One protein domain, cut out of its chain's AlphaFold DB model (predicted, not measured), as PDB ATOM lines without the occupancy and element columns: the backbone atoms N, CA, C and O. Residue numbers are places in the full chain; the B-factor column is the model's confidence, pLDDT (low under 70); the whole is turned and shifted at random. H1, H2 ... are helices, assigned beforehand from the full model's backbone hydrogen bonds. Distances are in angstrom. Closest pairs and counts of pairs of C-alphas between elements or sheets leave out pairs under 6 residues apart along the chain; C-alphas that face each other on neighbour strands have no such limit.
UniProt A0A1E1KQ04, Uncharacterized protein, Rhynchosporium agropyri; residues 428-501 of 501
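This is residues 428 to 501 of the 501 residues of an uncharacterized protein of Rhynchosporium agropyri (UniProt A0A1E1KQ04). One long helix, H1, makes the length of the model, and a much shorter helix, H2, crosses it slantwise, packed on its residues 451 to 462. A long loop, residues 470 to 484, folds back from the end of H1 to bring the chain to H2, while residues 428 to 446 of H1 stick out as a free arm. The printed part has 74 residues with two named helices, H1 then H2, and no named strand; its class is all helix. The whole is extended, with a radius of gyration of the C-alphas of 18.9 A and spans of 66 by 22 by 20 A.

H1 covers residues 428 to 469 and measures 61.1 A from first to last C-alpha, from C-alpha 428 at (174.211, 133.409, 130.613) to C-alpha 469 at (137.305, 153.484, 174.915). H2 covers residues 485 to 499, 21.0 A from first to last C-alpha, and ends with C-alpha 499 at (148.067, 148.722, 151.329).

H1 touches H2 with residues 451 to 462 alone. Their closest C-alphas, those of Met 455 and Val 495, are 5.8 A apart. The two helices run opposite ways at a steep tilt of 51 degrees. In H1 and H2 every O i to N i+4 pair is within hydrogen-bond range.

The two C-alphas farthest apart, those of Trp 428 and Arg 471, are 66.5 A apart. Residues 428 to 446, which belong to H1, and residues 469 to 474 stand free; the body without them spans 37 by 19 by 14 A. The link from H1 to H2, 15 residues, is long. The printed part has no cut and ends at Gly 501, the chain's last residue. The mean pLDDT of the printed part is 77.1, and residues 428 to 445 and residue 501 are under 70.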
ATOM      1  N   TRP A 428     174.725 132.043 130.740       46.44
ATOM      2  CA  TRP A 428     174.211 133.409 130.613       46.44
ATOM      3  C   TRP A 428     172.705 133.496 130.910       46.44
ATOM      4  O   TRP A 428     172.273 134.398 131.628       46.44
ATOM      5  N   ALA A 429     171.914 132.527 130.433       46.44
ATOM      6  CA  ALA A 429     170.492 132.437 130.761       46.44
ATOM      7  C   ALA A 429     170.276 132.172 132.261       46.44
ATOM      8  O   ALA A 429     169.386 132.775 132.862       46.44
ATOM      9  N   VAL A 430     171.126 131.345 132.882       48.97
ATOM     10  CA  VAL A 430     171.117 131.120 134.338       48.97
ATOM     11  C   VAL A 430     171.433 132.405 135.102       48.97
ATOM     12  O   VAL A 430     170.688 132.758 136.010       48.97
ATOM     13  N   SER A 431     172.472 133.149 134.708       45.84
ATOM     14  CA  SER A 431     172.820 134.422 135.356       45.84
ATOM     15  C   SER A 431     171.667 135.425 135.292       45.84
ATOM     16  O   SER A 431     171.273 135.969 136.315       45.84
ATOM     17  N   ARG A 432     171.055 135.610 134.116       53.16
ATOM     18  CA  ARG A 432     169.939 136.556 133.938       53.16
ATOM     19  C   ARG A 432     168.686 136.138 134.704       53.16
ATOM     20  O   ARG A 432     167.991 137.000 135.235       53.16
ATOM     21  N   TYR A 433     168.415 134.838 134.788       58.94
ATOM     22  CA  TYR A 433     167.321 134.313 135.600       58.94
ATOM     23  C   TYR A 433     167.551 134.577 137.095       58.94
ATOM     24  O   TYR A 433     166.634 135.019 137.784       58.94
ATOM     25  N   MET A 434     168.778 134.383 137.587       57.09
ATOM     26  CA  MET A 434     169.130 134.687 138.977       57.09
ATOM     27  C   MET A 434     169.081 136.191 139.267       57.09
ATOM     28  O   MET A 434     168.572 136.580 140.315       57.09
ATOM     29  N   ASP A 435     169.525 137.037 138.335       56.72
ATOM     30  CA  ASP A 435     169.430 138.496 138.456       56.72
ATOM     31  C   ASP A 435     167.966 138.961 138.495       56.72
ATOM     32  O   ASP A 435     167.589 139.777 139.335       56.72
ATOM     33  N   GLN A 436     167.110 138.393 137.637       60.78
ATOM     34  CA  GLN A 436     165.674 138.673 137.633       60.78
ATOM     35  C   GLN A 436     165.005 138.207 138.933       60.78
ATOM     36  O   GLN A 436     164.179 138.931 139.489       60.78
ATOM     37  N   LYS A 437     165.377 137.031 139.453       60.72
ATOM     38  CA  LYS A 437     164.866 136.528 140.736       60.72
ATOM     39  C   LYS A 437     165.311 137.397 141.910       60.72
ATOM     40  O   LYS A 437     164.472 137.742 142.739       60.72
ATOM     41  N   ARG A 438     166.573 137.829 141.944       56.59
ATOM     42  CA  ARG A 438     167.078 138.771 142.958       56.59
ATOM     43  C   ARG A 438     166.316 140.094 142.929       56.59
ATOM     44  O   ARG A 438     165.816 140.514 143.964       56.59
ATOM     45  N   ALA A 439     166.101 140.669 141.747       58.56
ATOM     46  CA  ALA A 439     165.313 141.893 141.610       58.56
ATOM     47  C   ALA A 439     163.867 141.735 142.130       58.56
ATOM     48  O   ALA A 439     163.345 142.637 142.784       58.56
ATOM     49  N   THR A 440     163.224 140.583 141.896       57.59
ATOM     50  CA  THR A 440     161.876 140.320 142.436       57.59
ATOM     51  C   THR A 440     161.852 140.124 143.953       57.59
ATOM     52  O   THR A 440     160.875 140.512 144.594       57.59
ATOM     53  N   ILE A 441     162.916 139.564 144.534       57.62
ATOM     54  CA  ILE A 441     163.057 139.394 145.988       57.62
ATOM     55  C   ILE A 441     163.235 140.762 146.659       57.62
ATOM     56  O   ILE A 441     162.561 141.047 147.648       57.62
ATOM     57  N   ASP A 442     164.053 141.641 146.079       59.66
ATOM     58  CA  ASP A 442     164.280 142.992 146.605       59.66
ATOM     59  C   ASP A 442     163.004 143.851 146.575       59.66
ATOM     60  O   ASP A 442     162.738 144.626 147.497       59.66
ATOM     61  N   GLU A 443     162.172 143.711 145.537       63.09
ATOM     62  CA  GLU A 443     160.854 144.354 145.487       63.09
ATOM     63  C   GLU A 443     159.884 143.799 146.532       63.09
ATOM     64  O   GLU A 443     159.153 144.567 147.166       63.09
ATOM     65  N   HIS A 444     159.873 142.480 146.729       62.59
ATOM     66  CA  HIS A 444     159.037 141.843 147.741       62.59
ATOM     67  C   HIS A 444     159.426 142.310 149.146       62.59
ATOM     68  O   HIS A 444     158.564 142.757 149.901       62.59
ATOM     69  N   ALA A 445     160.724 142.329 149.452       57.78
ATOM     70  CA  ALA A 445     161.254 142.811 150.724       57.78
ATOM     71  C   ALA A 445     160.873 144.278 150.992       57.78
ATOM     72  O   ALA A 445     160.488 144.630 152.108       57.78
ATOM     73  N   LYS A 446     160.892 145.141 149.966       72.38
ATOM     74  CA  LYS A 446     160.423 146.535 150.083       72.38
ATOM     75  C   LYS A 446     158.925 146.621 150.385       72.38
ATOM     76  O   LYS A 446     158.522 147.409 151.243       72.38
ATOM     77  N   ARG A 447     158.091 145.812 149.719       71.69
ATOM     78  CA  ARG A 447     156.636 145.770 149.973       71.69
ATOM     79  C   ARG A 447     156.310 145.211 151.355       71.69
ATOM     80  O   ARG A 447     155.408 145.723 152.016       71.69
ATOM     81  N   GLU A 448     157.045 144.208 151.818       71.94
ATOM     82  CA  GLU A 448     156.901 143.665 153.171       71.94
ATOM     83  C   GLU A 448     157.368 144.650 154.242       71.94
ATOM     84  O   GLU A 448     156.686 144.814 155.255       71.94
ATOM     85  N   GLY A 449     158.457 145.381 153.988       75.25
ATOM     86  CA  GLY A 449     158.904 146.478 154.844       75.25
ATOM     87  C   GLY A 449     157.835 147.563 154.993       75.25
ATOM     88  O   GLY A 449     157.508 147.964 156.114       75.25
ATOM     89  N   LEU A 450     157.213 147.977 153.884       77.25
ATOM     90  CA  LEU A 450     156.085 148.914 153.903       77.25
ATOM     91  C   LEU A 450     154.889 148.343 154.681       77.25
ATOM     92  O   LEU A 450     154.331 149.016 155.548       77.25
ATOM     93  N   ARG A 451     154.527 147.080 154.430       76.69
ATOM     94  CA  ARG A 451     153.433 146.394 155.134       76.69
ATOM     95  C   ARG A 451     153.664 146.364 156.643       76.69
ATOM     96  O   ARG A 451     152.725 146.596 157.404       76.69
ATOM     97  N   TRP A 452     154.895 146.119 157.082       81.19
ATOM     98  CA  TRP A 452     155.266 146.140 158.495       81.19
ATOM     99  C   TRP A 452     155.129 147.538 159.109       81.19
ATOM    100  O   TRP A 452     154.547 147.687 160.186       81.19
ATOM    101  N   GLN A 453     155.597 148.580 158.416       78.75
ATOM    102  CA  GLN A 453     155.445 149.966 158.872       78.75
ATOM    103  C   GLN A 453     153.969 150.361 159.008       78.75
ATOM    104  O   GLN A 453     153.564 150.893 160.048       78.75
ATOM    105  N   VAL A 454     153.150 150.037 158.004       81.62
ATOM    106  CA  VAL A 454     151.698 150.273 158.015       81.62
ATOM    107  C   VAL A 454     151.043 149.518 159.169       81.62
ATOM    108  O   VAL A 454     150.265 150.099 159.927       81.62
ATOM    109  N   MET A 455     151.410 148.253 159.374       86.25
ATOM    110  CA  MET A 455     150.928 147.440 160.487       86.25
ATOM    111  C   MET A 455     151.237 148.086 161.842       86.25
ATOM    112  O   MET A 455     150.337 148.207 162.673       86.25
ATOM    113  N   LYS A 456     152.462 148.581 162.045       87.62
ATOM    114  CA  LYS A 456     152.863 149.267 163.283       87.62
ATOM    115  C   LYS A 456     152.160 150.604 163.493       87.62
ATOM    116  O   LYS A 456     151.853 150.961 164.631       87.62
ATOM    117  N   ALA A 457     151.891 151.353 162.429       85.62
ATOM    118  CA  ALA A 457     151.121 152.591 162.524       85.62
ATOM    119  C   ALA A 457     149.653 152.317 162.897       85.62
ATOM    120  O   ALA A 457     149.094 152.984 163.771       85.62
ATOM    121  N   VAL A 458     149.039 151.308 162.274       88.75
ATOM    122  CA  VAL A 458     147.667 150.875 162.575       88.75
ATOM    123  C   VAL A 458     147.558 150.351 164.007       88.75
ATOM    124  O   VAL A 458     146.625 150.736 164.708       88.75
ATOM    125  N   GLU A 459     148.523 149.548 164.459       90.25
ATOM    126  CA  GLU A 459     148.603 149.022 165.829       90.25
ATOM    127  C   GLU A 459     148.592 150.156 166.863       90.25
ATOM    128  O   GLU A 459     147.718 150.202 167.725       90.25
ATOM    129  N   ARG A 460     149.478 151.153 166.719       87.94
ATOM    130  CA  ARG A 460     149.528 152.307 167.635       87.94
ATOM    131  C   ARG A 460     148.213 153.086 167.668       87.94
ATOM    132  O   ARG A 460     147.762 153.485 168.739       87.94
ATOM    133  N   ASN A 461     147.588 153.299 166.511       91.31
ATOM    134  CA  ASN A 461     146.312 154.009 166.431       91.31
ATOM    135  C   ASN A 461     145.177 153.225 167.099       91.31
ATOM    136  O   ASN A 461     144.403 153.801 167.863       91.31
ATOM    137  N   LEU A 462     145.085 151.919 166.840       89.62
ATOM    138  CA  LEU A 462     144.080 151.056 167.459       89.62
ATOM    139  C   LEU A 462     144.292 150.933 168.968       89.62
ATOM    140  O   LEU A 462     143.316 150.938 169.715       89.62
ATOM    141  N   ASP A 463     145.539 150.895 169.427       89.06
ATOM    142  CA  ASP A 463     145.867 150.890 170.850       89.06
ATOM    143  C   ASP A 463     145.397 152.172 171.539       89.06
ATOM    144  O   ASP A 463     144.782 152.121 172.603       89.06
ATOM    145  N   VAL A 464     145.637 153.336 170.929       87.69
ATOM    146  CA  VAL A 464     145.147 154.618 171.458       87.69
ATOM    147  C   VAL A 464     143.618 154.655 171.470       87.69
ATOM    148  O   VAL A 464     143.036 155.087 172.465       87.69
ATOM    149  N   GLN A 465     142.960 154.180 170.408       86.81
ATOM    150  CA  GLN A 465     141.496 154.095 170.354       86.81
ATOM    151  C   GLN A 465     140.951 153.190 171.465       86.81
ATOM    152  O   GLN A 465     140.117 153.629 172.255       86.81
ATOM    153  N   LYS A 466     141.495 151.978 171.612       87.00
ATOM    154  CA  LYS A 466     141.060 151.017 172.632       87.00
ATOM    155  C   LYS A 466     141.325 151.515 174.057       87.00
ATOM    156  O   LYS A 466     140.506 151.293 174.947       87.00
ATOM    157  N   ARG A 467     142.422 152.247 174.289       86.44
ATOM    158  CA  ARG A 467     142.681 152.891 175.589       86.44
ATOM    159  C   ARG A 467     141.666 153.985 175.901       86.44
ATOM    160  O   ARG A 467     141.194 154.021 177.034       86.44
ATOM    161  N   ARG A 468     141.318 154.827 174.920       86.94
ATOM    162  CA  ARG A 468     140.302 155.890 175.057       86.94
ATOM    163  C   ARG A 468     138.892 155.343 175.277       86.94
ATOM    164  O   ARG A 468     138.102 155.980 175.962       86.94
ATOM    165  N   GLU A 469     138.585 154.178 174.712       85.94
ATOM    166  CA  GLU A 469     137.305 153.484 174.915       85.94
ATOM    167  C   GLU A 469     137.170 152.887 176.330       85.94
ATOM    168  O   GLU A 469     136.060 152.622 176.795       85.94
ATOM    169  N   SER A 470     138.280 152.685 177.046       84.38
ATOM    170  CA  SER A 470     138.251 152.180 178.417       84.38
ATOM    171  C   SER A 470     137.835 153.255 179.421       84.38
ATOM    172  O   SER A 470     138.288 154.398 179.380       84.38
ATOM    173  N   ARG A 471     137.052 152.846 180.427       85.50
ATOM    174  CA  ARG A 471     136.677 153.688 181.578       85.50
ATOM    175  C   ARG A 471     137.869 154.138 182.422       85.50
ATOM    176  O   ARG A 471     137.737 155.058 183.222       85.50
ATOM    177  N   GLU A 472     139.006 153.465 182.285       85.00
ATOM    178  CA  GLU A 472     140.227 153.778 183.023       85.00
ATOM    179  C   GLU A 472     141.067 154.870 182.355       85.00
ATOM    180  O   GLU A 472     142.096 155.259 182.903       85.00
ATOM    181  N   TRP A 473     140.653 155.382 181.196       80.69
ATOM    182  CA  TRP A 473     141.338 156.486 180.537       80.69
ATOM    183  C   TRP A 473     141.377 157.745 181.423       80.69
ATOM    184  O   TRP A 473     140.351 158.111 182.004       80.69
ATOM    185  N   PRO A 474     142.521 158.451 181.540       85.75
ATOM    186  CA  PRO A 474     143.840 158.185 180.945       85.75
ATOM    187  C   PRO A 474     144.789 157.360 181.836       85.75
ATOM    188  O   PRO A 474     145.952 157.168 181.494       85.75
ATOM    189  N   LYS A 475     144.331 156.866 182.990       86.94
ATOM    190  CA  LYS A 475     145.153 156.127 183.969       86.94
ATOM    191  C   LYS A 475     145.699 154.797 183.432       86.94
ATOM    192  O   LYS A 475     146.614 154.232 184.018       86.94
ATOM    193  N   ASN A 476     145.142 154.293 182.333       84.44
ATOM    194  CA  ASN A 476     145.582 153.092 181.628       84.44
ATOM    195  C   ASN A 476     146.574 153.366 180.478       84.44
ATOM    196  O   ASN A 476     146.797 152.468 179.669       84.44
ATOM    197  N   TRP A 477     147.156 154.570 180.377       82.62
ATOM    198  CA  TRP A 477     148.112 154.908 179.310       82.62
ATOM    199  C   TRP A 477     149.296 153.931 179.247       82.62
ATOM    200  O   TRP A 477     149.647 153.464 178.165       82.62
ATOM    201  N   ASP A 478     149.828 153.542 180.409       82.44
ATOM    202  CA  ASP A 478     150.953 152.604 180.523       82.44
ATOM    203  C   ASP A 478     150.531 151.128 180.546       82.44
ATOM    204  O   ASP A 478     151.380 150.238 180.593       82.44
ATOM    205  N   ARG A 479     149.222 150.834 180.530       82.06
ATOM    206  CA  ARG A 479     148.741 149.450 180.508       82.06
ATOM    207  C   ARG A 479     148.836 148.881 179.097       82.06
ATOM    208  O   ARG A 479     148.554 149.555 178.095       82.06
ATOM    209  N   GLU A 480     149.231 147.615 179.040       84.75
ATOM    210  CA  GLU A 480     149.235 146.849 177.803       84.75
ATOM    211  C   GLU A 480     147.800 146.693 177.289       84.75
ATOM    212  O   GLU A 480     146.862 146.459 178.055       84.75
ATOM    213  N   VAL A 481     147.618 146.897 175.984       85.88
ATOM    214  CA  VAL A 481     146.308 146.786 175.343       85.88
ATOM    215  C   VAL A 481     146.067 145.326 175.016       85.88
ATOM    216  O   VAL A 481     146.837 144.709 174.286       85.88
ATOM    217  N   GLU A 482     144.973 144.773 175.530       86.75
ATOM    218  CA  GLU A 482     144.538 143.432 175.156       86.75
ATOM    219  C   GLU A 482     144.239 143.389 173.650       86.75
ATOM    220  O   GLU A 482     143.481 144.217 173.143       86.75
ATOM    221  N   LYS A 483     144.803 142.434 172.912       89.25
ATOM    222  CA  LYS A 483     144.595 142.300 171.460       89.25
ATOM    223  C   LYS A 483     143.650 141.140 171.172       89.25
ATOM    224  O   LYS A 483     144.068 140.043 170.825       89.25
ATOM    225  N   ASP A 484     142.357 141.389 171.350       86.50
ATOM    226  CA  ASP A 484     141.306 140.395 171.140       86.50
ATOM    227  C   ASP A 484     141.039 140.123 169.647       86.50
ATOM    228  O   ASP A 484     141.443 140.876 168.758       86.50
ATOM    229  N   GLY A 485     140.287 139.064 169.334       85.31
ATOM    230  CA  GLY A 485     139.994 138.691 167.942       85.31
ATOM    231  C   GLY A 485     139.257 139.770 167.127       85.31
ATOM    232  O   GLY A 485     139.309 139.765 165.896       85.31
ATOM    233  N   ARG A 486     138.564 140.723 167.769       85.38
ATOM    234  CA  ARG A 486     138.006 141.903 167.076       85.38
ATOM    235  C   ARG A 486     139.065 142.963 166.794       85.38
ATOM    236  O   ARG A 486     139.035 143.550 165.714       85.38
ATOM    237  N   TYR A 487     139.994 143.184 167.722       90.88
ATOM    238  CA  TYR A 487     141.144 144.059 167.512       90.88
ATOM    239  C   TYR A 487     141.973 143.581 166.316       90.88
ATOM    240  O   TYR A 487     142.204 144.358 165.390       90.88
ATOM    241  N   MET A 488     142.315 142.289 166.270       89.81
ATOM    242  CA  MET A 488     143.101 141.726 165.165       89.81
ATOM    243  C   MET A 488     142.374 141.852 163.820       89.81
ATOM    244  O   MET A 488     142.983 142.251 162.831       89.81
ATOM    245  N   ARG A 489     141.052 141.624 163.775       86.06
ATOM    246  CA  ARG A 489     140.252 141.840 162.554       86.06
ATOM    247  C   ARG A 489     140.258 143.296 162.087       86.06
ATOM    248  O   ARG A 489     140.446 143.545 160.897       86.06
ATOM    249  N   LYS A 490     140.096 144.261 163.003       88.31
ATOM    250  CA  LYS A 490     140.199 145.697 162.679       88.31
ATOM    251  C   LYS A 490     141.596 146.057 162.169       88.31
ATOM    252  O   LYS A 490     141.710 146.823 161.218       88.31
ATOM    253  N   MET A 491     142.635 145.492 162.779       88.56
ATOM    254  CA  MET A 491     144.026 145.692 162.382       88.56
ATOM    255  C   MET A 491     144.274 145.192 160.959       88.56
ATOM    256  O   MET A 491     144.692 145.982 160.117       88.56
ATOM    257  N   VAL A 492     143.934 143.935 160.659       84.56
ATOM    258  CA  VAL A 492     144.102 143.341 159.320       84.56
ATOM    259  C   VAL A 492     143.335 144.133 158.265       84.56
ATOM    260  O   VAL A 492     143.932 144.575 157.291       84.56
ATOM    261  N   THR A 493     142.050 144.415 158.501       86.81
ATOM    262  CA  THR A 493     141.202 145.145 157.539       86.81
ATOM    263  C   THR A 493     141.772 146.529 157.217       86.81
ATOM    264  O   THR A 493     141.780 146.962 156.067       86.81
ATOM    265  N   ARG A 494     142.275 147.240 158.232       86.56
ATOM    266  CA  ARG A 494     142.805 148.596 158.064       86.56
ATOM    267  C   ARG A 494     144.183 148.601 157.408       86.56
ATOM    268  O   ARG A 494     144.464 149.500 156.624       86.56
ATOM    269  N   VAL A 495     145.014 147.594 157.684       83.81
ATOM    270  CA  VAL A 495     146.281 147.383 156.967       83.81
ATOM    271  C   VAL A 495     146.012 147.061 155.501       83.81
ATOM    272  O   VAL A 495     146.601 147.692 154.635       83.81
ATOM    273  N   GLU A 496     145.095 146.140 155.201       84.00
ATOM    274  CA  GLU A 496     144.735 145.794 153.821       84.00
ATOM    275  C   GLU A 496     144.186 146.993 153.047       84.00
ATOM    276  O   GLU A 496     144.569 147.197 151.899       84.00
ATOM    277  N   PHE A 497     143.336 147.809 153.676       87.31
ATOM    278  CA  PHE A 497     142.831 149.039 153.071       87.31
ATOM    279  C   PHE A 497     143.962 150.019 152.730       87.31
ATOM    280  O   PHE A 497     144.028 150.511 151.609       87.31
ATOM    281  N   LEU A 498     144.885 150.263 153.667       80.38
ATOM    282  CA  LEU A 498     146.006 151.188 153.460       80.38
ATOM    283  C   LEU A 498     147.043 150.667 152.456       80.38
ATOM    284  O   LEU A 498     147.721 151.466 151.822       80.38
ATOM    285  N   MET A 499     147.160 149.349 152.297       79.56
ATOM    286  CA  MET A 499     148.067 148.722 151.329       79.56
ATOM    287  C   MET A 499     147.488 148.642 149.905       79.56
ATOM    288  O   MET A 499     148.221 148.283 148.989       79.56
ATOM    289  N   ARG A 500     146.190 148.928 149.708       79.12
ATOM    290  CA  ARG A 500     145.530 148.961 148.384       79.12
ATOM    291  C   ARG A 500     145.577 150.336 147.699       79.12
ATOM    292  O   ARG A 500     145.083 150.431 146.577       79.12
ATOM    293  N   GLY A 501     146.080 151.361 148.391       55.16
ATOM    294  CA  GLY A 501     146.141 152.751 147.927       55.16
ATOM    295  C   GLY A 501     147.149 153.002 146.818       55.16
ATOM    296  O   GLY A 501     148.188 152.306 146.798       55.16
TER     297      GLY A 501